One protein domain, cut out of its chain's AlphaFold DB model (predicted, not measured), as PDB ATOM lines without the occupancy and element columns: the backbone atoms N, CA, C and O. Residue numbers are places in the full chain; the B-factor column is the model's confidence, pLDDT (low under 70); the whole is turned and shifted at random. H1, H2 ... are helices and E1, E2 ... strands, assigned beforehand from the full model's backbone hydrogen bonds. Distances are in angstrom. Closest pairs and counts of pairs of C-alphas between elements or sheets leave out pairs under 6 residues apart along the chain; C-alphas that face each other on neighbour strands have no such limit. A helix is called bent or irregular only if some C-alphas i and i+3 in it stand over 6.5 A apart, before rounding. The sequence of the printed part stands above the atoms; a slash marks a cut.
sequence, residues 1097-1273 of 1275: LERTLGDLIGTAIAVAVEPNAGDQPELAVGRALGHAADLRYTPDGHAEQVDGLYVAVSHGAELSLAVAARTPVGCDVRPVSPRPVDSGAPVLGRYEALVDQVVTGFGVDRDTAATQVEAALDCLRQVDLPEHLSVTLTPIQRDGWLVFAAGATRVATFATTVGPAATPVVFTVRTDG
ATOM      1  N   LEU A1097     -28.625 -13.598  53.590       93.62
ATOM      2  CA  LEU A1097     -27.301 -13.892  53.047       93.62
ATOM      3  C   LEU A1097     -26.250 -12.987  53.677       93.62
ATOM      4  O   LEU A1097     -25.248 -13.504  54.155       93.62
ATOM      5  N   GLU A1098     -26.478 -11.674  53.728       94.44
ATOM      6  CA  GLU A1098     -25.555 -10.706  54.326       94.44
ATOM      7  C   GLU A1098     -25.168 -11.103  55.753       94.44
ATOM      8  O   GLU A1098     -23.983 -11.225  56.083       94.44
ATOM      9  N   ARG A1099     -26.176 -11.386  56.588       91.06
ATOM     10  CA  ARG A1099     -25.970 -11.762  57.988       91.06
ATOM     11  C   ARG A1099     -25.258 -13.103  58.118       91.06
ATOM     12  O   ARG A1099     -24.271 -13.215  58.845       91.06
ATOM     13  N   THR A1100     -25.750 -14.118  57.411       90.38
ATOM     14  CA  THR A1100     -25.223 -15.481  57.524       90.38
ATOM     15  C   THR A1100     -23.803 -15.576  56.986       90.38
ATOM     16  O   THR A1100     -22.951 -16.198  57.614       90.38
ATOM     17  N   LEU A1101     -23.517 -14.923  55.862       90.06
ATOM     18  CA  LEU A1101     -22.168 -14.843  55.327       90.06
ATOM     19  C   LEU A1101     -21.250 -14.136  56.319       90.06
ATOM     20  O   LEU A1101     -20.230 -14.715  56.667       90.06
ATOM     21  N   GLY A1102     -21.623 -12.968  56.853       86.88
ATOM     22  CA  GLY A1102     -20.820 -12.283  57.871       86.88
ATOM     23  C   GLY A1102     -20.397 -13.196  59.032       86.88
ATOM     24  O   GLY A1102     -19.223 -13.204  59.408       86.88
ATOM     25  N   ASP A1103     -21.318 -14.034  59.523       85.81
ATOM     26  CA  ASP A1103     -21.057 -15.026  60.576       85.81
ATOM     27  C   ASP A1103     -20.150 -16.188  60.110       85.81
ATOM     28  O   ASP A1103     -19.314 -16.669  60.875       85.81
ATOM     29  N   LEU A1104     -20.293 -16.648  58.862       86.19
ATOM     30  CA  LEU A1104     -19.557 -17.794  58.308       86.19
ATOM     31  C   LEU A1104     -18.133 -17.457  57.848       86.19
ATOM     32  O   LEU A1104     -17.220 -18.266  58.019       86.19
ATOM     33  N   ILE A1105     -17.946 -16.296  57.216       80.62
ATOM     34  CA  ILE A1105     -16.662 -15.869  56.639       80.62
ATOM     35  C   ILE A1105     -15.892 -14.897  57.541       80.62
ATOM     36  O   ILE A1105     -14.709 -14.668  57.302       80.62
ATOM     37  N   GLY A1106     -16.526 -14.341  58.581       76.06
ATOM     38  CA  GLY A1106     -15.875 -13.472  59.567       76.06
ATOM     39  C   GLY A1106     -15.495 -12.081  59.046       76.06
ATOM     40  O   GLY A1106     -14.678 -11.402  59.660       76.06
ATOM     41  N   THR A1107     -16.056 -11.649  57.913       80.81
ATOM     42  CA  THR A1107     -15.831 -10.320  57.322       80.81
ATOM     43  C   THR A1107     -17.164  -9.601  57.155       80.81
ATOM     44  O   THR A1107     -18.145 -10.211  56.738       80.81
ATOM     45  N   ALA A1108     -17.202  -8.301  57.461       85.44
ATOM     46  CA  ALA A1108     -18.376  -7.476  57.196       85.44
ATOM     47  C   ALA A1108     -18.556  -7.300  55.683       85.44
ATOM     48  O   ALA A1108     -17.671  -6.770  55.004       85.44
ATOM     49  N   ILE A1109     -19.702  -7.744  55.184       91.50
ATOM     50  CA  ILE A1109     -20.098  -7.632  53.785       91.50
ATOM     51  C   ILE A1109     -21.481  -6.988  53.712       91.50
ATOM     52  O   ILE A1109     -22.241  -7.085  54.673       91.50
ATOM     53  N   ALA A1110     -21.793  -6.368  52.583       94.12
ATOM     54  CA  ALA A1110     -23.135  -5.940  52.220       94.12
ATOM     55  C   ALA A1110     -23.625  -6.796  51.051       94.12
ATOM     56  O   ALA A1110     -22.847  -7.055  50.125       94.12
ATOM     57  N   VAL A1111     -24.875  -7.259  51.092       95.62
ATOM     58  CA  VAL A1111     -25.431  -8.157  50.069       95.62
ATOM     59  C   VAL A1111     -26.825  -7.710  49.661       95.62
ATOM     60  O   VAL A1111     -27.697  -7.508  50.497       95.62
ATOM     61  N   ALA A1112     -27.062  -7.647  48.353       95.00
ATOM     62  CA  ALA A1112     -28.393  -7.463  47.793       95.00
ATOM     63  C   ALA A1112     -28.702  -8.553  46.766       95.00
ATOM     64  O   ALA A1112     -27.842  -8.956  45.977       95.00
ATOM     65  N   VAL A1113     -29.954  -9.011  46.768       94.06
ATOM     66  CA  VAL A1113     -30.506  -9.905  45.747       94.06
ATOM     67  C   VAL A1113     -31.669  -9.177  45.084       94.06
ATOM     68  O   VAL A1113     -32.749  -9.061  45.659       94.06
ATOM     69  N   GLU A1114     -31.431  -8.670  43.878       91.62
ATOM     70  CA  GLU A1114     -32.386  -7.840  43.142       91.62
ATOM     71  C   GLU A1114     -33.038  -8.647  42.002       91.62
ATOM     72  O   GLU A1114     -32.325  -9.234  41.177       91.62
ATOM     73  N   PRO A1115     -34.380  -8.696  41.914       89.00
ATOM     74  CA  PRO A1115     -35.070  -9.359  40.814       89.00
ATOM     75  C   PRO A1115     -34.912  -8.577  39.502       89.00
ATOM     76  O   PRO A1115     -35.082  -7.364  39.465       89.00
ATOM     77  N   ASN A1116     -34.638  -9.278  38.399       76.38
ATOM     78  CA  ASN A1116     -34.613  -8.740  37.030       76.38
ATOM     79  C   ASN A1116     -33.650  -7.560  36.760       76.38
ATOM     80  O   ASN A1116     -33.762  -6.914  35.721       76.38
ATOM     81  N   ALA A1117     -32.650  -7.308  37.610       63.41
ATOM     82  CA  ALA A1117     -31.657  -6.242  37.399       63.41
ATOM     83  C   ALA A1117     -30.527  -6.587  36.402       63.41
ATOM     84  O   ALA A1117     -29.510  -5.900  36.362       63.41
ATOM     85  N   GLY A1118     -30.691  -7.624  35.567       61.38
ATOM     86  CA  GLY A1118     -29.695  -8.029  34.560       61.38
ATOM     87  C   GLY A1118     -29.319  -6.922  33.565       61.38
ATOM     88  O   GLY A1118     -28.218  -6.941  33.023       61.38
ATOM     89  N   ASP A1119     -30.202  -5.934  33.393       65.62
ATOM     90  CA  ASP A1119     -29.993  -4.760  32.541       65.62
ATOM     91  C   ASP A1119     -29.521  -3.503  33.317       65.62
ATOM     92  O   ASP A1119     -29.281  -2.467  32.697       65.62
ATOM     93  N   GLN A1120     -29.413  -3.558  34.658       81.88
ATOM     94  CA  GLN A1120     -29.057  -2.433  35.551       81.88
ATOM     95  C   GLN A1120     -28.244  -2.899  36.786       81.88
ATOM     96  O   GLN A1120     -28.756  -2.879  37.911       81.88
ATOM     97  N   PRO A1121     -26.980  -3.335  36.627       85.75
ATOM     98  CA  PRO A1121     -26.152  -3.816  37.741       85.75
ATOM     99  C   PRO A1121     -25.902  -2.752  38.824       85.75
ATOM    100  O   PRO A1121     -25.762  -3.095  39.999       85.75
ATOM    101  N   GLU A1122     -25.908  -1.468  38.461       90.50
ATOM    102  CA  GLU A1122     -25.788  -0.325  39.373       90.50
ATOM    103  C   GLU A1122     -26.897  -0.314  40.431       90.50
ATOM    104  O   GLU A1122     -26.642   0.044  41.579       90.50
ATOM    105  N   LEU A1123     -28.114  -0.752  40.079       91.50
ATOM    106  CA  LEU A1123     -29.241  -0.814  41.011       91.50
ATOM    107  C   LEU A1123     -28.979  -1.841  42.118       91.50
ATOM    108  O   LEU A1123     -29.155  -1.530  43.291       91.50
ATOM    109  N   ALA A1124     -28.514  -3.043  41.765       91.69
ATOM    110  CA  ALA A1124     -28.214  -4.089  42.743       91.69
ATOM    111  C   ALA A1124     -27.059  -3.681  43.679       91.69
ATOM    112  O   ALA A1124     -27.116  -3.932  44.882       91.69
ATOM    113  N   VAL A1125     -26.037  -3.000  43.152       92.81
ATOM    114  CA  VAL A1125     -24.953  -2.434  43.972       92.81
ATOM    115  C   VAL A1125     -25.481  -1.329  44.881       92.81
ATOM    116  O   VAL A1125     -25.212  -1.347  46.080       92.81
ATOM    117  N   GLY A1126     -26.284  -0.411  44.342       92.56
ATOM    118  CA  GLY A1126     -26.882   0.663  45.123       92.56
ATOM    119  C   GLY A1126     -27.774   0.146  46.252       92.56
ATOM    120  O   GLY A1126     -27.721   0.662  47.364       92.56
ATOM    121  N   ARG A1127     -28.513  -0.951  46.030       92.25
ATOM    122  CA  ARG A1127     -29.282  -1.654  47.075       92.25
ATOM    123  C   ARG A1127     -28.411  -2.159  48.219       92.25
ATOM    124  O   ARG A1127     -28.795  -1.992  49.371       92.25
ATOM    125  N   ALA A1128     -27.264  -2.760  47.906       92.19
ATOM    126  CA  ALA A1128     -26.337  -3.258  48.919       92.19
ATOM    127  C   ALA A1128     -25.709  -2.106  49.726       92.19
ATOM    128  O   ALA A1128     -25.507  -2.234  50.929       92.19
ATOM    129  N   LEU A1129     -25.420  -0.971  49.080       91.88
ATOM    130  CA  LEU A1129     -24.789   0.187  49.725       91.88
ATOM    131  C   LEU A1129     -25.786   1.134  50.417       91.88
ATOM    132  O   LEU A1129     -25.416   1.855  51.343       91.88
ATOM    133  N   GLY A1130     -27.057   1.112  50.010       90.88
ATOM    134  CA  GLY A1130     -28.119   1.974  50.532       90.88
ATOM    135  C   GLY A1130     -28.195   3.367  49.894       90.88
ATOM    136  O   GLY A1130     -28.830   4.243  50.474       90.88
ATOM    137  N   HIS A1131     -27.553   3.584  48.745       92.38
ATOM    138  CA  HIS A1131     -27.611   4.819  47.947       92.38
ATOM    139  C   HIS A1131     -27.254   4.520  46.484       92.38
ATOM    140  O   HIS A1131     -26.707   3.458  46.181       92.38
ATOM    141  N   ALA A1132     -27.523   5.441  45.558       91.75
ATOM    142  CA  ALA A1132     -27.148   5.256  44.159       91.75
ATOM    143  C   ALA A1132     -25.621   5.121  43.994       91.75
ATOM    144  O   ALA A1132     -24.842   5.848  44.614       91.75
ATOM    145  N   ALA A1133     -25.191   4.191  43.138       89.50
ATOM    146  CA  ALA A1133     -23.787   3.889  42.873       89.50
ATOM    147  C   ALA A1133     -23.480   3.982  41.369       89.50
ATOM    148  O   ALA A1133     -24.269   3.520  40.547       89.50
ATOM    149  N   ASP A1134     -22.326   4.553  41.009       87.88
ATOM    150  CA  ASP A1134     -21.801   4.545  39.632       87.88
ATOM    151  C   ASP A1134     -20.826   3.369  39.484       87.88
ATOM    152  O   ASP A1134     -19.761   3.358  40.107       87.88
ATOM    153  N   LEU A1135     -21.197   2.361  38.693       88.88
ATOM    154  CA  LEU A1135     -20.405   1.146  38.517       88.88
ATOM    155  C   LEU A1135     -19.574   1.230  37.235       88.88
ATOM    156  O   LEU A1135     -20.095   1.370  36.129       88.88
ATOM    157  N   ARG A1136     -18.255   1.099  37.371       87.75
ATOM    158  CA  ARG A1136     -17.318   1.076  36.239       87.75
ATOM    159  C   ARG A1136     -16.538  -0.217  36.235       87.75
ATOM    160  O   ARG A1136     -16.247  -0.770  37.288       87.75
ATOM    161  N   TYR A1137     -16.175  -0.678  35.045       86.38
ATOM    162  CA  TYR A1137     -15.416  -1.908  34.867       86.38
ATOM    163  C   TYR A1137     -14.042  -1.603  34.282       86.38
ATOM    164  O   TYR A1137     -13.898  -0.833  33.331       86.38
ATOM    165  N   THR A1138     -13.031  -2.253  34.845       81.94
ATOM    166  CA  THR A1138     -11.676  -2.290  34.298       81.94
ATOM    167  C   THR A1138     -11.657  -3.020  32.946       81.94
ATOM    168  O   THR A1138     -12.556  -3.815  32.659       81.94
ATOM    169  N   PRO A1139     -10.622  -2.813  32.104       77.06
ATOM    170  CA  PRO A1139     -10.478  -3.533  30.833       77.06
ATOM    171  C   PRO A1139     -10.473  -5.063  30.970       77.06
ATOM    172  O   PRO A1139     -10.833  -5.757  30.023       77.06
ATOM    173  N   ASP A1140     -10.098  -5.565  32.150       71.81
ATOM    174  CA  ASP A1140     -10.048  -6.989  32.488       71.81
ATOM    175  C   ASP A1140     -11.401  -7.535  32.998       71.81
ATOM    176  O   ASP A1140     -11.508  -8.705  33.354       71.81
ATOM    177  N   GLY A1141     -12.453  -6.705  33.016       73.75
ATOM    178  CA  GLY A1141     -13.823  -7.105  33.356       73.75
ATOM    179  C   GLY A1141     -14.164  -7.078  34.849       73.75
ATOM    180  O   GLY A1141     -15.270  -7.462  35.219       73.75
ATOM    181  N   HIS A1142     -13.262  -6.602  35.712       78.25
ATOM    182  CA  HIS A1142     -13.523  -6.432  37.147       78.25
ATOM    183  C   HIS A1142     -14.111  -5.052  37.451       78.25
ATOM    184  O   HIS A1142     -13.637  -4.059  36.894       78.25
ATOM    185  N   ALA A1143     -15.091  -4.979  38.353       84.44
ATOM    186  CA  ALA A1143     -15.641  -3.711  38.825       84.44
ATOM    187  C   ALA A1143     -14.589  -2.890  39.597       84.44
ATOM    188  O   ALA A1143     -13.826  -3.429  40.404       84.44
ATOM    189  N   GLU A1144     -14.545  -1.583  39.342       87.38
ATOM    190  CA  GLU A1144     -13.785  -0.620  40.139       87.38
ATOM    191  C   GLU A1144     -14.408  -0.471  41.538       87.38
ATOM    192  O   GLU A1144     -15.574  -0.799  41.760       87.38
ATOM    193  N   GLN A1145     -13.622   0.015  42.504       90.44
ATOM    194  CA  GLN A1145     -14.126   0.222  43.862       90.44
ATOM    195  C   GLN A1145     -15.167   1.343  43.909       90.44
ATOM    196  O   GLN A1145     -14.931   2.432  43.386       90.44
ATOM    197  N   VAL A1146     -16.263   1.094  44.624       91.12
ATOM    198  CA  VAL A1146     -17.313   2.077  44.920       91.12
ATOM    199  C   VAL A1146     -17.188   2.448  46.394       91.12
ATOM    200  O   VAL A1146     -17.155   1.565  47.244       91.12
ATOM    201  N   ASP A1147     -17.010   3.733  46.702       89.50
ATOM    202  CA  ASP A1147     -16.796   4.249  48.068       89.50
ATOM    203  C   ASP A1147     -15.680   3.544  48.860       89.50
ATOM    204  O   ASP A1147     -15.723   3.396  50.083       89.50
ATOM    205  N   GLY A1148     -14.639   3.102  48.145       88.69
ATOM    206  CA  GLY A1148     -13.514   2.359  48.720       88.69
ATOM    207  C   GLY A1148     -13.831   0.901  49.072       88.69
ATOM    208  O   GLY A1148     -13.033   0.256  49.756       88.69
ATOM    209  N   LEU A1149     -14.971   0.370  48.619       92.50
ATOM    210  CA  LEU A1149     -15.371  -1.028  48.752       92.50
ATOM    211  C   LEU A1149     -15.147  -1.776  47.438       92.50
ATOM    212  O   LEU A1149     -15.408  -1.261  46.352       92.50
ATOM    213  N   TYR A1150     -14.682  -3.018  47.538       92.75
ATOM    214  CA  TYR A1150     -14.685  -3.947  46.415       92.75
ATOM    215  C   TYR A1150     -16.105  -4.448  46.200       92.75
ATOM    216  O   TYR A1150     -16.755  -4.866  47.159       92.75
ATOM    217  N   VAL A1151     -16.556  -4.439  44.949       93.81
ATOM    218  CA  VAL A1151     -17.909  -4.838  44.565       93.81
ATOM    219  C   VAL A1151     -17.840  -5.982  43.559       93.81
ATOM    220  O   VAL A1151     -16.995  -5.982  42.665       93.81
ATOM    221  N   ALA A1152     -18.733  -6.956  43.693       92.06
ATOM    222  CA  ALA A1152     -18.961  -7.999  42.703       92.06
ATOM    223  C   ALA A1152     -20.457  -8.114  42.405       92.06
ATOM    224  O   ALA A1152     -21.280  -8.050  43.320       92.06
ATOM    225  N   VAL A1153     -20.793  -8.304  41.129       92.31
ATOM    226  CA  VAL A1153     -22.167  -8.515  40.662       92.31
ATOM    227  C   VAL A1153     -22.209  -9.757  39.780       92.31
ATOM    228  O   VAL A1153     -21.361  -9.927  38.904       92.31
ATOM    229  N   SER A1154     -23.196 -10.620  40.004       91.94
ATOM    230  CA  SER A1154     -23.473 -11.789  39.170       91.94
ATOM    231  C   SER A1154     -24.953 -11.852  38.817       91.94
ATOM    232  O   SER A1154     -25.804 -11.539  39.646       91.94
ATOM    233  N   HIS A1155     -25.257 -12.331  37.610       91.19
ATOM    234  CA  HIS A1155     -26.621 -12.441  37.092       91.19
ATOM    235  C   HIS A1155     -26.958 -13.889  36.731       91.19
ATOM    236  O   HIS A1155     -26.182 -14.562  36.053       91.19
ATOM    237  N   GLY A1156     -28.130 -14.363  37.149       87.69
ATOM    238  CA  GLY A1156     -28.570 -15.735  36.904       87.69
ATOM    239  C   GLY A1156     -29.943 -16.010  37.504       87.69
ATOM    240  O   GLY A1156     -30.311 -15.410  38.507       87.69
ATOM    241  N   ALA A1157     -30.713 -16.905  36.878       86.19
ATOM    242  CA  ALA A1157     -32.071 -17.264  37.310       86.19
ATOM    243  C   ALA A1157     -33.020 -16.056  37.507       86.19
ATOM    244  O   ALA A1157     -33.801 -16.046  38.449       86.19
ATOM    245  N   GLU A1158     -32.938 -15.041  36.632       87.88
ATOM    246  CA  GLU A1158     -33.706 -13.778  36.732       87.88
ATOM    247  C   GLU A1158     -33.403 -12.947  37.999       87.88
ATOM    248  O   GLU A1158     -34.170 -12.069  38.391       87.88
ATOM    249  N   LEU A1159     -32.246 -13.175  38.626       90.81
ATOM    250  CA  LEU A1159     -31.766 -12.458  39.805       90.81
ATOM    251  C   LEU A1159     -30.404 -11.815  39.533       90.81
ATOM    252  O   LEU A1159     -29.612 -12.306  38.724       90.81
ATOM    253  N   SER A1160     -30.118 -10.734  40.255       93.12
ATOM    254  CA  SER A1160     -28.790 -10.127  40.348       93.12
ATOM    255  C   SER A1160     -28.317 -10.170  41.795       93.12
ATOM    256  O   SER A1160     -28.973  -9.621  42.677       93.12
ATOM    257  N   LEU A1161     -27.188 -10.833  42.035       94.44
ATOM    258  CA  LEU A1161     -26.517 -10.883  43.331       94.44
ATOM    259  C   LEU A1161     -25.406  -9.834  43.336       94.44
ATOM    260  O   LEU A1161     -24.430  -9.986  42.603       94.44
ATOM    261  N   ALA A1162     -25.535  -8.809  44.172       94.75
ATOM    262  CA  ALA A1162     -24.490  -7.821  44.409       94.75
ATOM    263  C   ALA A1162     -23.889  -8.015  45.802       94.75
ATOM    264  O   ALA A1162     -24.614  -8.210  46.778       94.75
ATOM    265  N   VAL A1163     -22.561  -7.959  45.888       94.44
ATOM    266  CA  VAL A1163     -21.811  -8.074  47.141       94.44
ATOM    267  C   VAL A1163     -20.775  -6.965  47.202       94.44
ATOM    268  O   VAL A1163     -20.032  -6.776  46.241       94.44
ATOM    269  N   ALA A1164     -20.686  -6.274  48.336       94.12
ATOM    270  CA  ALA A1164     -19.653  -5.279  48.598       94.12
ATOM    271  C   ALA A1164     -18.924  -5.563  49.920       94.12
ATOM    272  O   ALA A1164     -19.550  -5.934  50.913       94.12
ATOM    273  N   ALA A1165     -17.601  -5.388  49.959       92.81
ATOM    274  CA  ALA A1165     -16.823  -5.472  51.198       92.81
ATOM    275  C   ALA A1165     -15.530  -4.648  51.141       92.81
ATOM    276  O   ALA A1165     -15.108  -4.166  50.093       92.81
ATOM    277  N   ARG A1166     -14.857  -4.507  52.290       90.56
ATOM    278  CA  ARG A1166     -13.554  -3.814  52.387       90.56
ATOM    279  C   ARG A1166     -12.380  -4.627  51.841       90.56
ATOM    280  O   ARG A1166     -11.321  -4.071  51.562       90.56
ATOM    281  N   THR A1167     -12.552  -5.935  51.717       88.19
ATOM    282  CA  THR A1167     -11.589  -6.861  51.115       88.19
ATOM    283  C   THR A1167     -12.062  -7.255  49.719       88.19
ATOM    284  O   THR A1167     -13.257  -7.147  49.449       88.19
ATOM    285  N   PRO A1168     -11.177  -7.732  48.827       89.25
ATOM    286  CA  PRO A1168     -11.598  -8.249  47.532       89.25
ATOM    287  C   PRO A1168     -12.692  -9.315  47.674       89.25
ATOM    288  O   PRO A1168     -12.561 -10.262  48.460       89.25
ATOM    289  N   VAL A1169     -13.768  -9.147  46.904       90.88
ATOM    290  CA  VAL A1169     -14.930 -10.043  46.893       90.88
ATOM    291  C   VAL A1169     -15.169 -10.619  45.505       90.88
ATOM    292  O   VAL A1169     -14.720 -10.080  44.495       90.88
ATOM    293  N   GLY A1170     -15.863 -11.748  45.450       90.88
ATOM    294  CA  GLY A1170     -16.449 -12.294  44.231       90.88
ATOM    295  C   GLY A1170     -17.816 -12.876  44.550       90.88
ATOM    296  O   GLY A1170     -18.056 -13.299  45.681       90.88
ATOM    297  N   CYS A1171     -18.712 -12.916  43.575       92.94
ATOM    298  CA  CYS A1171     -20.010 -13.550  43.738       92.94
ATOM    299  C   CYS A1171     -20.416 -14.289  42.464       92.94
ATOM    300  O   CYS A1171     -19.895 -14.016  41.381       92.94
ATOM    301  N   ASP A1172     -21.319 -15.249  42.618       93.44
ATOM    302  CA  ASP A1172     -21.871 -16.039  41.527       93.44
ATOM    303  C   ASP A1172     -23.281 -16.528  41.904       93.44
ATOM    304  O   ASP A1172     -23.529 -16.905  43.051       93.44
ATOM    305  N   VAL A1173     -24.219 -16.486  40.955       92.88
ATOM    306  CA  VAL A1173     -25.604 -16.955  41.138       92.88
ATOM    307  C   VAL A1173     -26.026 -17.813  39.948       92.88
ATOM    308  O   VAL A1173     -25.940 -17.372  38.803       92.88
ATOM    309  N   ARG A1174     -26.470 -19.055  40.197       91.12
ATOM    310  CA  ARG A1174     -26.786 -20.020  39.126       91.12
ATOM    311  C   ARG A1174     -27.982 -20.917  39.437       91.12
ATOM    312  O   ARG A1174     -28.076 -21.425  40.552       91.12
ATOM    313  N   PRO A1175     -28.857 -21.203  38.455       90.44
ATOM    314  CA  PRO A1175     -29.884 -22.227  38.611       90.44
ATOM    315  C   PRO A1175     -29.266 -23.632  38.619       90.44
ATOM    316  O   PRO A1175     -28.374 -23.940  37.822       90.44
ATOM    317  N   VAL A1176     -29.782 -24.512  39.473       89.06
ATOM    318  CA  VAL A1176     -29.427 -25.934  39.465       89.06
ATOM    319  C   VAL A1176     -30.023 -26.578  38.216       89.06
ATOM    320  O   VAL A1176     -31.236 -26.585  38.013       89.06
ATOM    321  N   SER A1177     -29.160 -27.109  37.351       82.31
ATOM    322  CA  SER A1177     -29.569 -27.792  36.120       82.31
ATOM    323  C   SER A1177     -29.456 -29.308  36.295       82.31
ATOM    324  O   SER A1177     -28.381 -29.766  36.690       82.31
ATOM    325  N   PRO A1178     -30.504 -30.096  35.978       75.44
ATOM    326  CA  PRO A1178     -30.457 -31.548  36.109       75.44
ATOM    327  C   PRO A1178     -29.431 -32.150  35.146       75.44
ATOM    328  O   PRO A1178     -29.427 -31.825  33.952       75.44
ATOM    329  N   ARG A1179     -28.556 -33.031  35.646       74.81
ATOM    330  CA  ARG A1179     -27.468 -33.616  34.845       74.81
ATOM    331  C   ARG A1179     -27.819 -35.058  34.450       74.81
ATOM    332  O   ARG A1179     -28.186 -35.861  35.306       74.81
ATOM    333  N   PRO A1180     -27.737 -35.435  33.158       60.59
ATOM    334  CA  PRO A1180     -28.086 -36.786  32.729       60.59
ATOM    335  C   PRO A1180     -27.100 -37.825  33.288       60.59
ATOM    336  O   PRO A1180     -25.896 -37.762  33.034       60.59
ATOM    337  N   VAL A1181     -27.654 -38.819  33.990       56.78
ATOM    338  CA  VAL A1181     -26.949 -39.906  34.706       56.78
ATOM    339  C   VAL A1181     -26.034 -40.756  33.797       56.78
ATOM    340  O   VAL A1181     -25.113 -41.400  34.286       56.78
ATOM    341  N   ASP A1182     -26.236 -40.722  32.473       50.69
ATOM    342  CA  ASP A1182     -25.580 -41.607  31.489       50.69
ATOM    343  C   ASP A1182     -24.352 -41.005  30.765       50.69
ATOM    344  O   ASP A1182     -23.792 -41.615  29.850       50.69
ATOM    345  N   SER A1183     -23.892 -39.810  31.146       50.59
ATOM    346  CA  SER A1183     -22.682 -39.213  30.560       50.59
ATOM    347  C   SER A1183     -21.433 -39.649  31.338       50.59
ATOM    348  O   SER A1183     -21.007 -39.000  32.278       50.59
ATOM    349  N   GLY A1184     -20.830 -40.783  30.966       48.94
ATOM    350  CA  GLY A1184     -19.646 -41.372  31.622       48.94
ATOM    351  C   GLY A1184     -18.335 -40.555  31.583       48.94
ATOM    352  O   GLY A1184     -17.257 -41.148  31.611       48.94
ATOM    353  N   ALA A1185     -18.391 -39.224  31.499       48.00
ATOM    354  CA  ALA A1185     -17.258 -38.321  31.668       48.00
ATOM    355  C   ALA A1185     -17.421 -37.545  32.991       48.00
ATOM    356  O   ALA A1185     -18.483 -36.963  33.203       48.00
ATOM    357  N   PRO A1186     -16.407 -37.505  33.880       53.38
ATOM    358  CA  PRO A1186     -16.484 -36.720  35.111       53.38
ATOM    359  C   PRO A1186     -16.639 -35.234  34.760       53.38
ATOM    360  O   PRO A1186     -15.734 -34.642  34.169       53.38
ATOM    361  N   VAL A1187     -17.783 -34.641  35.112       57.69
ATOM    362  CA  VAL A1187     -18.168 -33.268  34.733       57.69
ATOM    363  C   VAL A1187     -17.221 -32.248  35.376       57.69
ATOM    364  O   VAL A1187     -16.896 -31.233  34.768       57.69
ATOM    365  N   LEU A1188     -16.695 -32.562  36.566       67.75
ATOM    366  CA  LEU A1188     -15.751 -31.720  37.317       67.75
ATOM    367  C   LEU A1188     -14.332 -32.316  37.410       67.75
ATOM    368  O   LEU A1188     -13.502 -31.873  38.212       67.75
ATOM    369  N   GLY A1189     -14.018 -33.324  36.587       74.75
ATOM    370  CA  GLY A1189     -12.691 -33.939  36.509       74.75
ATOM    371  C   GLY A1189     -12.180 -34.458  37.861       74.75
ATOM    372  O   GLY A1189     -12.746 -35.382  38.440       74.75
ATOM    373  N   ARG A1190     -11.089 -33.865  38.376       74.25
ATOM    374  CA  ARG A1190     -10.440 -34.273  39.642       74.25
ATOM    375  C   ARG A1190     -11.256 -33.976  40.909       74.25
ATOM    376  O   ARG A1190     -10.861 -34.427  41.979       74.25
ATOM    377  N   TYR A1191     -12.349 -33.217  40.802       79.38
ATOM    378  CA  TYR A1191     -13.159 -32.776  41.943       79.38
ATOM    379  C   TYR A1191     -14.453 -33.586  42.146       79.38
ATOM    380  O   TYR A1191     -15.217 -33.269  43.050       79.38
ATOM    381  N   GLU A1192     -14.694 -34.663  41.387       81.62
ATOM    382  CA  GLU A1192     -15.851 -35.558  41.616       81.62
ATOM    383  C   GLU A1192     -15.879 -36.135  43.040       81.62
ATOM    384  O   GLU A1192     -16.929 -36.189  43.672       81.62
ATOM    385  N   ALA A1193     -14.712 -36.469  43.599       81.94
ATOM    386  CA  ALA A1193     -14.616 -36.946  44.978       81.94
ATOM    387  C   ALA A1193     -15.099 -35.904  46.007       81.94
ATOM    388  O   ALA A1193     -15.588 -36.280  47.069       81.94
ATOM    389  N   LEU A1194     -14.980 -34.605  45.699       83.50
ATOM    390  CA  LEU A1194     -15.485 -33.523  46.548       83.50
ATOM    391  C   LEU A1194     -17.016 -33.424  46.463       83.50
ATOM    392  O   LEU A1194     -17.662 -33.199  47.481       83.50
ATOM    393  N   VAL A1195     -17.607 -33.661  45.287       86.25
ATOM    394  CA  VAL A1195     -19.071 -33.743  45.121       86.25
ATOM    395  C   VAL A1195     -19.634 -34.923  45.911       86.25
ATOM    396  O   VAL A1195     -20.574 -34.744  46.681       86.25
ATOM    397  N   ASP A1196     -19.035 -36.110  45.790       83.69
ATOM    398  CA  ASP A1196     -19.474 -37.296  46.540       83.69
ATOM    399  C   ASP A1196     -19.349 -37.088  48.065       83.69
ATOM    400  O   ASP A1196     -20.202 -37.553  48.830       83.69
ATOM    401  N   GLN A1197     -18.326 -36.349  48.518       85.00
ATOM    402  CA  GLN A1197     -18.176 -35.936  49.919       85.00
ATOM    403  C   GLN A1197     -19.289 -34.989  50.375       85.00
ATOM    404  O   GLN A1197     -19.800 -35.166  51.479       85.00
ATOM    405  N   VAL A1198     -19.688 -34.018  49.550       86.25
ATOM    406  CA  VAL A1198     -20.803 -33.109  49.864       86.25
ATOM    407  C   VAL A1198     -22.124 -33.879  49.941       86.25
ATOM    408  O   VAL A1198     -22.844 -33.747  50.928       86.25
ATOM    409  N   VAL A1199     -22.412 -34.741  48.960       86.38
ATOM    410  CA  VAL A1199     -23.637 -35.563  48.932       86.38
ATOM    411  C   VAL A1199     -23.723 -36.460  50.170       86.38
ATOM    412  O   VAL A1199     -24.742 -36.482  50.858       86.38
ATOM    413  N   THR A1200     -22.640 -37.174  50.492       83.06
ATOM    414  CA  THR A1200     -22.615 -38.115  51.624       83.06
ATOM    415  C   THR A1200     -22.578 -37.397  52.975       83.06
ATOM    416  O   THR A1200     -23.164 -37.877  53.942       83.06
ATOM    417  N   GLY A1201     -21.866 -36.270  53.060       79.69
ATOM    418  CA  GLY A1201     -21.609 -35.556  54.311       79.69
ATOM    419  C   GLY A1201     -22.698 -34.562  54.721       79.69
ATOM    420  O   GLY A1201     -22.859 -34.331  55.915       79.69
ATOM    421  N   PHE A1202     -23.436 -33.994  53.761       80.00
ATOM    422  CA  PHE A1202     -24.395 -32.901  53.994       80.00
ATOM    423  C   PHE A1202     -25.808 -33.204  53.469       80.00
ATOM    424  O   PHE A1202     -26.696 -32.367  53.595       80.00
ATOM    425  N   GLY A1203     -26.039 -34.390  52.889       77.75
ATOM    426  CA  GLY A1203     -27.376 -34.841  52.475       77.75
ATOM    427  C   GLY A1203     -27.997 -34.046  51.320       77.75
ATOM    428  O   GLY A1203     -29.214 -34.068  51.149       77.75
ATOM    429  N   VAL A1204     -27.176 -33.336  50.543       83.06
ATOM    430  CA  VAL A1204     -27.592 -32.535  49.382       83.06
ATOM    431  C   VAL A1204     -27.711 -33.437  48.148       83.06
ATOM    432  O   VAL A1204     -26.916 -34.365  47.982       83.06
ATOM    433  N   ASP A1205     -28.684 -33.188  47.265       87.94
ATOM    434  CA  ASP A1205     -28.799 -33.941  46.012       87.94
ATOM    435  C   ASP A1205     -27.578 -33.711  45.098       87.94
ATOM    436  O   ASP A1205     -26.894 -32.687  45.177       87.94
ATOM    437  N   ARG A1206     -27.280 -34.684  44.226       87.06
ATOM    438  CA  ARG A1206     -26.047 -34.669  43.421       87.06
ATOM    439  C   ARG A1206     -25.965 -33.458  42.488       87.06
ATOM    440  O   ARG A1206     -24.866 -32.940  42.303       87.06
ATOM    441  N   ASP A1207     -27.080 -33.005  41.918       88.56
ATOM    442  CA  ASP A1207     -27.086 -31.897  40.958       88.56
ATOM    443  C   ASP A1207     -26.856 -30.554  41.663       88.56
ATOM    444  O   ASP A1207     -26.050 -29.738  41.196       88.56
ATOM    445  N   THR A1208     -27.478 -30.348  42.827       89.50
ATOM    446  CA  THR A1208     -27.222 -29.186  43.688       89.50
ATOM    447  C   THR A1208     -25.787 -29.193  44.212       89.50
ATOM    448  O   THR A1208     -25.085 -28.192  44.065       89.50
ATOM    449  N   ALA A1209     -25.304 -30.325  44.735       88.56
ATOM    450  CA  ALA A1209     -23.936 -30.458  45.240       88.56
ATOM    451  C   ALA A1209     -22.893 -30.184  44.145       88.56
ATOM    452  O   ALA A1209     -21.920 -29.461  44.367       88.56
ATOM    453  N   ALA A1210     -23.104 -30.717  42.940       88.56
ATOM    454  CA  ALA A1210     -22.201 -30.486  41.822       88.56
ATOM    455  C   ALA A1210     -22.228 -29.021  41.355       88.56
ATOM    456  O   ALA A1210     -21.175 -28.474  41.033       88.56
ATOM    457  N   THR A1211     -23.393 -28.367  41.381       90.69
ATOM    458  CA  THR A1211     -23.524 -26.936  41.057       90.69
ATOM    459  C   THR A1211     -22.846 -26.051  42.113       90.69
ATOM    460  O   THR A1211     -22.134 -25.121  41.746       90.69
ATOM    461  N   GLN A1212     -22.979 -26.365  43.407       90.81
ATOM    462  CA  GLN A1212     -22.282 -25.665  44.499       90.81
ATOM    463  C   GLN A1212     -20.755 -25.788  44.387       90.81
ATOM    464  O   GLN A1212     -20.046 -24.788  44.494       90.81
ATOM    465  N   VAL A1213     -20.235 -26.992  44.118       89.25
ATOM    466  CA  VAL A1213     -18.789 -27.206  43.931       89.25
ATOM    467  C   VAL A1213     -18.275 -26.475  42.688       89.25
ATOM    468  O   VAL A1213     -17.219 -25.849  42.735       89.25
ATOM    469  N   GLU A1214     -19.012 -26.525  41.578       88.62
ATOM    470  CA  GLU A1214     -18.650 -25.835  40.338       88.62
ATOM    471  C   GLU A1214     -18.593 -24.314  40.516       88.62
ATOM    472  O   GLU A1214     -17.579 -23.698  40.183       88.62
ATOM    473  N   ALA A1215     -19.636 -23.732  41.118       89.69
ATOM    474  CA  ALA A1215     -19.708 -22.309  41.428       89.69
ATOM    475  C   ALA A1215     -18.549 -21.868  42.334       89.69
ATOM    476  O   ALA A1215     -17.862 -20.883  42.048       89.69
ATOM    477  N   ALA A1216     -18.243 -22.655  43.372       89.25
ATOM    478  CA  ALA A1216     -17.120 -22.368  44.256       89.25
ATOM    479  C   ALA A1216     -15.767 -22.379  43.520       89.25
ATOM    480  O   ALA A1216     -14.934 -21.494  43.730       89.25
ATOM    481  N   LEU A1217     -15.544 -23.357  42.636       86.69
ATOM    482  CA  LEU A1217     -14.310 -23.473  41.852       86.69
ATOM    483  C   LEU A1217     -14.158 -22.360  40.809       86.69
ATOM    484  O   LEU A1217     -13.032 -21.957  40.516       86.69
ATOM    485  N   ASP A1218     -15.250 -21.880  40.219       85.88
ATOM    486  CA  ASP A1218     -15.213 -20.739  39.301       85.88
ATOM    487  C   ASP A1218     -14.867 -19.443  40.030       85.88
ATOM    488  O   ASP A1218     -13.977 -18.722  39.580       85.88
ATOM    489  N   CYS A1219     -15.470 -19.183  41.195       85.31
ATOM    490  CA  CYS A1219     -15.095 -18.031  42.013       85.31
ATOM    491  C   CYS A1219     -13.612 -18.071  42.415       85.31
ATOM    492  O   CYS A1219     -12.946 -17.040  42.404       85.31
ATOM    493  N   LEU A1220     -13.061 -19.250  42.727       82.94
ATOM    494  CA  LEU A1220     -11.631 -19.400  43.030       82.94
ATOM    495  C   LEU A1220     -10.721 -19.193  41.809       82.94
ATOM    496  O   LEU A1220      -9.571 -18.811  41.982       82.94
ATOM    497  N   ARG A1221     -11.206 -19.427  40.583       80.12
ATOM    498  CA  ARG A1221     -10.445 -19.181  39.344       80.12
ATOM    499  C   ARG A1221     -10.382 -17.706  38.950       80.12
ATOM    500  O   ARG A1221      -9.532 -17.348  38.143       80.12
ATOM    501  N   GLN A1222     -11.248 -16.862  39.512       74.00
ATOM    502  CA  GLN A1222     -11.216 -15.407  39.314       74.00
ATOM    503  C   GLN A1222     -10.051 -14.724  40.051       74.00
ATOM    504  O   GLN A1222      -9.855 -13.520  39.900       74.00
ATOM    505  N   VAL A1223      -9.282 -15.471  40.847       74.19
ATOM    506  CA  VAL A1223      -8.059 -15.007  41.505       74.19
ATOM    507  C   VAL A1223      -6.875 -15.888  41.126       74.19
ATOM    508  O   VAL A1223      -7.000 -17.108  41.038       74.19
ATOM    509  N   ASP A1224      -5.708 -15.265  40.940       68.50
ATOM    510  CA  ASP A1224      -4.439 -15.950  40.661       68.50
ATOM    511  C   ASP A1224      -3.943 -16.698  41.911       68.50
ATOM    512  O   ASP A1224      -3.066 -16.247  42.654       68.50
ATOM    513  N   LEU A1225      -4.533 -17.864  42.174       69.12
ATOM    514  CA  LEU A1225      -4.103 -18.758  43.243       69.12
ATOM    515  C   LEU A1225      -2.908 -19.613  42.781       69.12
ATOM    516  O   LEU A1225      -2.950 -20.203  41.699       69.12
ATOM    517  N   PRO A1226      -1.854 -19.759  43.605       70.81
ATOM    518  CA  PRO A1226      -0.761 -20.684  43.327       70.81
ATOM    519  C   PRO A1226      -1.246 -22.117  43.037       70.81
ATOM    520  O   PRO A1226      -2.002 -22.683  43.826       70.81
ATOM    521  N   GLU A1227      -0.731 -22.753  41.974       63.97
ATOM    522  CA  GLU A1227      -1.158 -24.093  41.501       63.97
ATOM    523  C   GLU A1227      -1.084 -25.228  42.552       63.97
ATOM    524  O   GLU A1227      -1.642 -26.306  42.341       63.97
ATOM    525  N   HIS A1228      -0.404 -25.011  43.684       67.44
ATOM    526  CA  HIS A1228      -0.216 -25.987  44.763       67.44
ATOM    527  C   HIS A1228      -1.252 -25.899  45.903       67.44
ATOM    528  O   HIS A1228      -1.202 -26.723  46.817       67.44
ATOM    529  N   LEU A1229      -2.170 -24.924  45.890       69.88
ATOM    530  CA  LEU A1229      -3.202 -24.788  46.924       69.88
ATOM    531  C   LEU A1229      -4.346 -25.789  46.710       69.88
ATOM    532  O   LEU A1229      -5.016 -25.791  45.678       69.88
ATOM    533  N   SER A1230      -4.590 -26.637  47.711       77.25
ATOM    534  CA  SER A1230      -5.736 -27.550  47.742       77.25
ATOM    535  C   SER A1230      -6.991 -26.842  48.249       77.25
ATOM    536  O   SER A1230      -6.942 -26.188  49.292       77.25
ATOM    537  N   VAL A1231      -8.118 -27.036  47.563       82.38
ATOM    538  CA  VAL A1231      -9.440 -26.615  48.046       82.38
ATOM    539  C   VAL A1231      -9.916 -27.609  49.102       82.38
ATOM    540  O   VAL A1231      -9.993 -28.807  48.832       82.38
ATOM    541  N   THR A1232     -10.226 -27.122  50.298       85.06
ATOM    542  CA  THR A1232     -10.727 -27.939  51.411       85.06
ATOM    543  C   THR A1232     -12.122 -27.497  51.818       85.06
ATOM    544  O   THR A1232     -12.392 -26.299  51.880       85.06
ATOM    545  N   LEU A1233     -12.994 -28.449  52.146       86.00
ATOM    546  CA  LEU A1233     -14.300 -28.168  52.733       86.00
ATOM    547  C   LEU A1233     -14.151 -27.961  54.247       86.00
ATOM    548  O   LEU A1233     -13.556 -28.788  54.938       86.00
ATOM    549  N   THR A1234     -14.670 -26.847  54.752       82.94
ATOM    550  CA  THR A1234     -14.612 -26.495  56.175       82.94
ATOM    551  C   THR A1234     -15.750 -27.204  56.913       82.94
ATOM    552  O   THR A1234     -16.884 -27.165  56.432       82.94
ATOM    553  N   PRO A1235     -15.500 -27.840  58.071       67.75
ATOM    554  CA  PRO A1235     -16.558 -28.441  58.872       67.75
ATOM    555  C   PRO A1235     -17.384 -27.334  59.536       67.75
ATOM    556  O   PRO A1235     -17.034 -26.837  60.601       67.75
ATOM    557  N   ILE A1236     -18.473 -26.930  58.887       68.75
ATOM    558  CA  ILE A1236     -19.466 -26.010  59.441       68.75
ATOM    559  C   ILE A1236     -20.791 -26.761  59.517       68.75
ATOM    560  O   ILE A1236     -21.236 -27.334  58.528       68.75
ATOM    561  N   GLN A1237     -21.418 -26.761  60.693       60.81
ATOM    562  CA  GLN A1237     -22.757 -27.316  60.888       60.81
ATOM    563  C   GLN A1237     -23.793 -26.193  60.796       60.81
ATOM    564  O   GLN A1237     -24.271 -25.689  61.809       60.81
ATOM    565  N   ARG A1238     -24.095 -25.763  59.568       74.50
ATOM    566  CA  ARG A1238     -25.266 -24.932  59.267       74.50
ATOM    567  C   ARG A1238     -25.943 -25.502  58.028       74.50
ATOM    568  O   ARG A1238     -25.324 -25.568  56.968       74.50
ATOM    569  N   ASP A1239     -27.184 -25.945  58.182       72.38
ATOM    570  CA  ASP A1239     -27.915 -26.641  57.124       72.38
ATOM    571  C   ASP A1239     -28.024 -25.789  55.848       72.38
ATOM    572  O   ASP A1239     -28.259 -24.583  55.902       72.38
ATOM    573  N   GLY A1240     -27.807 -26.419  54.688       77.56
ATOM    574  CA  GLY A1240     -27.858 -25.774  53.368       77.56
ATOM    575  C   GLY A1240     -26.611 -24.973  52.961       77.56
ATOM    576  O   GLY A1240     -26.493 -24.603  51.790       77.56
ATOM    577  N   TRP A1241     -25.666 -24.742  53.879       88.81
ATOM    578  CA  TRP A1241     -24.437 -23.983  53.631       88.81
ATOM    579  C   TRP A1241     -23.211 -24.884  53.476       88.81
ATOM    580  O   TRP A1241     -23.003 -25.815  54.250       88.81
ATOM    581  N   LEU A1242     -22.341 -24.549  52.523       89.88
ATOM    582  CA  LEU A1242     -21.009 -25.144  52.384       89.88
ATOM    583  C   LEU A1242     -19.963 -24.035  52.340       89.88
ATOM    584  O   LEU A1242     -20.166 -23.023  51.673       89.88
ATOM    585  N   VAL A1243     -18.832 -24.228  53.022       90.06
ATOM    586  CA  VAL A1243     -17.727 -23.259  53.013       90.06
ATOM    587  C   VAL A1243     -16.432 -23.929  52.584       90.06
ATOM    588  O   VAL A1243     -15.863 -24.762  53.293       90.06
ATOM    589  N   PHE A1244     -15.939 -23.525  51.423       89.12
ATOM    590  CA  PHE A1244     -14.675 -23.955  50.852       89.12
ATOM    591  C   PHE A1244     -13.562 -22.981  51.244       89.12
ATOM    592  O   PHE A1244     -13.756 -21.766  51.305       89.12
ATOM    593  N   ALA A1245     -12.374 -23.515  51.494       87.00
ATOM    594  CA  ALA A1245     -11.183 -22.752  51.829       87.00
ATOM    595  C   ALA A1245     -10.044 -23.091  50.864       87.00
ATOM    596  O   ALA A1245      -9.789 -24.262  50.578       87.00
ATOM    597  N   ALA A1246      -9.342 -22.059  50.394       86.06
ATOM    598  CA  ALA A1246      -8.111 -22.173  49.618       86.06
ATOM    599  C   ALA A1246      -7.125 -21.106  50.119       86.06
ATOM    600  O   ALA A1246      -7.199 -19.937  49.748       86.06
ATOM    601  N   GLY A1247      -6.230 -21.485  51.036       83.69
ATOM    602  CA  GLY A1247      -5.363 -20.524  51.725       83.69
ATOM    603  C   GLY A1247      -6.165 -19.570  52.622       83.69
ATOM    604  O   GLY A1247      -6.916 -20.021  53.492       83.69
ATOM    605  N   ALA A1248      -6.005 -18.258  52.420       80.81
ATOM    606  CA  ALA A1248      -6.762 -17.218  53.129       80.81
ATOM    607  C   ALA A1248      -8.145 -16.943  52.507       80.81
ATOM    608  O   ALA A1248      -9.006 -16.365  53.164       80.81
ATOM    609  N   THR A1249      -8.387 -17.387  51.271       86.44
ATOM    610  CA  THR A1249      -9.670 -17.199  50.590       86.44
ATOM    611  C   THR A1249     -10.719 -18.158  51.151       86.44
ATOM    612  O   THR A1249     -10.443 -19.338  51.419       86.44
ATOM    613  N   ARG A1250     -11.931 -17.643  51.347       89.31
ATOM    614  CA  ARG A1250     -13.121 -18.396  51.752       89.31
ATOM    615  C   ARG A1250     -14.194 -18.239  50.688       89.31
ATOM    616  O   ARG A1250     -14.393 -17.145  50.167       89.31
ATOM    617  N   VAL A1251     -14.881 -19.331  50.371       91.31
ATOM    618  CA  VAL A1251     -16.010 -19.347  49.439       91.31
ATOM    619  C   VAL A1251     -17.180 -20.042  50.103       91.31
ATOM    620  O   VAL A1251     -17.108 -21.235  50.379       91.31
ATOM    621  N   ALA A1252     -18.238 -19.294  50.375       92.88
ATOM    622  CA  ALA A1252     -19.468 -19.811  50.947       92.88
ATOM    623  C   ALA A1252     -20.511 -19.993  49.842       92.88
ATOM    624  O   ALA A1252     -20.707 -19.094  49.024       92.88
ATOM    625  N   THR A1253     -21.176 -21.145  49.827       93.12
ATOM    626  CA  THR A1253     -22.247 -21.465  48.879       93.12
ATOM    627  C   THR A1253     -23.520 -21.836  49.623       93.12
ATOM    628  O   THR A1253     -23.464 -22.608  50.582       93.12
ATOM    629  N   PHE A1254     -24.658 -21.366  49.128       92.75
ATOM    630  CA  PHE A1254     -25.984 -21.639  49.666       92.75
ATOM    631  C   PHE A1254     -26.942 -22.003  48.536       92.75
ATOM    632  O   PHE A1254     -26.935 -21.350  47.495       92.75
ATOM    633  N   ALA A1255     -27.746 -23.049  48.717       90.56
ATOM    634  CA  ALA A1255     -28.742 -23.467  47.735       90.56
ATOM    635  C   ALA A1255     -30.153 -23.279  48.297       90.56
ATOM    636  O   ALA A1255     -30.459 -23.778  49.379       90.56
ATOM    637  N   THR A1256     -31.016 -22.575  47.565       91.62
ATOM    638  CA  THR A1256     -32.407 -22.331  47.974       91.62
ATOM    639  C   THR A1256     -33.307 -22.023  46.777       91.62
ATOM    640  O   THR A1256     -32.840 -21.963  45.647       91.62
ATOM    641  N   THR A1257     -34.601 -21.821  46.995       90.25
ATOM    642  CA  THR A1257     -35.554 -21.352  45.976       90.25
ATOM    643  C   THR A1257     -35.918 -19.887  46.218       90.25
ATOM    644  O   THR A1257     -35.952 -19.435  47.363       90.25
ATOM    645  N   VAL A1258     -36.180 -19.128  45.149       88.25
ATOM    646  CA  VAL A1258     -36.545 -17.699  45.213       88.25
ATOM    647  C   VAL A1258     -37.761 -17.441  44.329       88.25
ATOM    648  O   VAL A1258     -37.800 -17.868  43.175       88.25
ATOM    649  N   GLY A1259     -38.758 -16.740  44.868       80.25
ATOM    650  CA  GLY A1259     -40.031 -16.489  44.197       80.25
ATOM    651  C   GLY A1259     -40.811 -17.780  43.896       80.25
ATOM    652  O   GLY A1259     -40.592 -18.807  44.538       80.25
ATOM    653  N   PRO A1260     -41.721 -17.774  42.906       65.25
ATOM    654  CA  PRO A1260     -42.502 -18.954  42.520       65.25
ATOM    655  C   PRO A1260     -41.687 -20.020  41.755       65.25
ATOM    656  O   PRO A1260     -42.266 -20.955  41.200       65.25
ATOM    657  N   ALA A1261     -40.358 -19.887  41.671       63.06
ATOM    658  CA  ALA A1261     -39.505 -20.811  40.935       63.06
ATOM    659  C   ALA A1261     -39.449 -22.191  41.614       63.06
ATOM    660  O   ALA A1261     -39.145 -22.313  42.799       63.06
ATOM    661  N   ALA A1262     -39.691 -23.249  40.833       63.94
ATOM    662  CA  ALA A1262     -39.593 -24.636  41.297       63.94
ATOM    663  C   ALA A1262     -38.150 -25.184  41.299       63.94
ATOM    664  O   ALA A1262     -37.902 -26.250  41.859       63.94
ATOM    665  N   THR A1263     -37.207 -24.481  40.660       81.94
ATOM    666  CA  THR A1263     -35.814 -24.925  40.509       81.94
ATOM    667  C   THR A1263     -34.922 -24.260  41.562       81.94
ATOM    668  O   THR A1263     -34.942 -23.031  41.660       81.94
ATOM    669  N   PRO A1264     -34.115 -25.020  42.324       88.88
ATOM    670  CA  PRO A1264     -33.140 -24.451  43.249       88.88
ATOM    671  C   PRO A1264     -32.114 -23.556  42.541       88.88
ATOM    672  O   PRO A1264     -31.717 -23.809  41.403       88.88
ATOM    673  N   VAL A1265     -31.659 -22.523  43.236       91.31
ATOM    674  CA  VAL A1265     -30.638 -21.563  42.817       91.31
ATOM    675  C   VAL A1265     -29.500 -21.608  43.832       91.31
ATOM    676  O   VAL A1265     -29.728 -21.610  45.042       91.31
ATOM    677  N   VAL A1266     -28.269 -21.660  43.331       92.81
ATOM    678  CA  VAL A1266     -27.041 -21.612  44.123       92.81
ATOM    679  C   VAL A1266     -26.514 -20.185  44.143       92.81
ATOM    680  O   VAL A1266     -26.269 -19.597  43.092       92.81
ATOM    681  N   PHE A1267     -26.304 -19.662  45.346       94.31
ATOM    682  CA  PHE A1267     -25.663 -18.384  45.631       94.31
ATOM    683  C   PHE A1267     -24.272 -18.655  46.185       94.31
ATOM    684  O   PHE A1267     -24.122 -19.421  47.136       94.31
ATOM    685  N   THR A1268     -23.261 -18.021  45.607       94.50
ATOM    686  CA  THR A1268     -21.863 -18.201  45.991       94.50
ATOM    687  C   THR A1268     -21.225 -16.853  46.254       94.50
ATOM    688  O   THR A1268     -21.343 -15.935  45.444       94.50
ATOM    689  N   VAL A1269     -20.519 -16.737  47.378       93.56
ATOM    690  CA  VAL A1269     -19.764 -15.538  47.744       93.56
ATOM    691  C   VAL A1269     -18.353 -15.925  48.152       93.56
ATOM    692  O   VAL A1269     -18.138 -16.768  49.023       93.56
ATOM    693  N   ARG A1270     -17.381 -15.280  47.513       91.56
ATOM    694  CA  ARG A1270     -15.954 -15.378  47.797       91.56
ATOM    695  C   ARG A1270     -15.491 -14.126  48.520       91.56
ATOM    696  O   ARG A1270     -15.776 -13.016  48.078       91.56
ATOM    697  N   THR A1271     -14.686 -14.315  49.554       88.12
ATOM    698  CA  THR A1271     -13.915 -13.244  50.187       88.12
ATOM    699  C   THR A1271     -12.466 -13.670  50.369       88.12
ATOM    700  O   THR A1271     -12.170 -14.829  50.675       88.12
ATOM    701  N   ASP A1272     -11.549 -12.731  50.161       81.12
ATOM    702  CA  ASP A1272     -10.145 -12.918  50.514       81.12
ATOM    703  C   ASP A1272      -9.959 -12.481  51.970       81.12
ATOM    704  O   ASP A1272     -10.154 -11.312  52.299       81.12
ATOM    705  N   GLY A1273      -9.672 -13.439  52.857       60.72
ATOM    706  CA  GLY A1273      -9.696 -13.216  54.300       60.72
ATOM    707  C   GLY A1273      -8.754 -12.099  54.756       60.72
ATOM    708  O   GLY A1273      -7.557 -12.126  54.463       60.72
TER     709      GLY A1273
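AT A GLANCE: This is residues 1097 to 1273 of the 1275 residues of the protein "Polyketide synthase modules and related protein-like protein" of Verrucosispora sp. MS100047 (UniProt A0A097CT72). Two small antiparallel sheets, E1-E3-E2 and E4-E7-E6-E5, make a V that closes where edge strands E2 and E4 run side by side, with H1 in its open mouth. H2 covers the outward face of the first sheet and H4 that of the second, and H3 packs on H4 farther out. The 177 printed residues hold four named helices and seven named strands, in the order H1 E1 H2 E2 E3 E4 H3 H4 E5 E6 E7, of mixed class. The whole is compact, with a radius of gyration of the C-alphas of 16.0 A and spans of 47 by 40 by 33 A.

HOW THE PARTS SIT: H1, residues 1097 to 1105, comes within 5.0 A of E1, residues 1109 to 1115, at the C-alphas of Glu 1098 and Val 1111. E3, residues 1159 to 1165, is the inner strand between E1 and E2, residues 1150 to 1156; N 1110 and O 1164 are 2.8 A apart, N 1152 and O 1163 2.9 A, within hydrogen-bond range. H2, residues 1121 to 1129, is on this sheet at a height of 7.0 A, on the opposite face from H1; the closest C-alphas of E1 and H2, Ala 1112 and Ala 1128, are 4.8 A apart. E1, H2 and E2 form a split strand-helix-strand unit, its same-way strands separated by E3, with a right-handed crossover. The closest C-alphas of E2 and E4, residues 1169 to 1175, are Ser 1154 and Asp 1172, 5.1 A apart. E5, residues 1241 to 1246, E6, residues 1249 to 1256, and E7, residues 1265 to 1272, form a meander, each the antiparallel neighbour of the one before. N 1170 and O 1270 of E4 and E7 are 2.9 A apart, N 1267 and O 1254 of E7 and E6 2.8 A, and N 1244 and O 1251 of E5 and E6 2.8 A. This twisted sheet has H1 and H4, residues 1206 to 1221, on opposite faces; Gln 1212 and Thr 1253 are the closest C-alphas of H4 and E6, 6.1 A. H3, residues 1189 to 1202, touches H4 with residues 1194 to 1199 alone, closest at Val 1195 and Ala 1210, 5.6 A, at a steep tilt of 55 degrees, opposite ways. Every O i to N i+4 pair is within hydrogen-bond range in H1, H2 and H4, and 8 of 10 in H3, which is irregular: C-alphas 1190 and 1193 are 7.3 A apart.

IN THESE COORDINATES: H1 begins at C-alpha 1097 (-27.301, -13.892, 53.047). H4 is 22.4 A long and H3 21.1 A; E6 and E7 are each 23.5 A. E7 ends at C-alpha 1272 (-10.145, -12.918, 50.514).

THE WHOLE: The C-alphas farthest apart, His 1131 and Gly 1184, are 49.6 A apart. The printed part has no cut. The links H2 to E2, E4 to H3 and H4 to E5 are long, and residues 1181 to 1186 stand free. Mean pLDDT of the printed part is 83.6; 24 residues are under 70, among them 1180 to 1188.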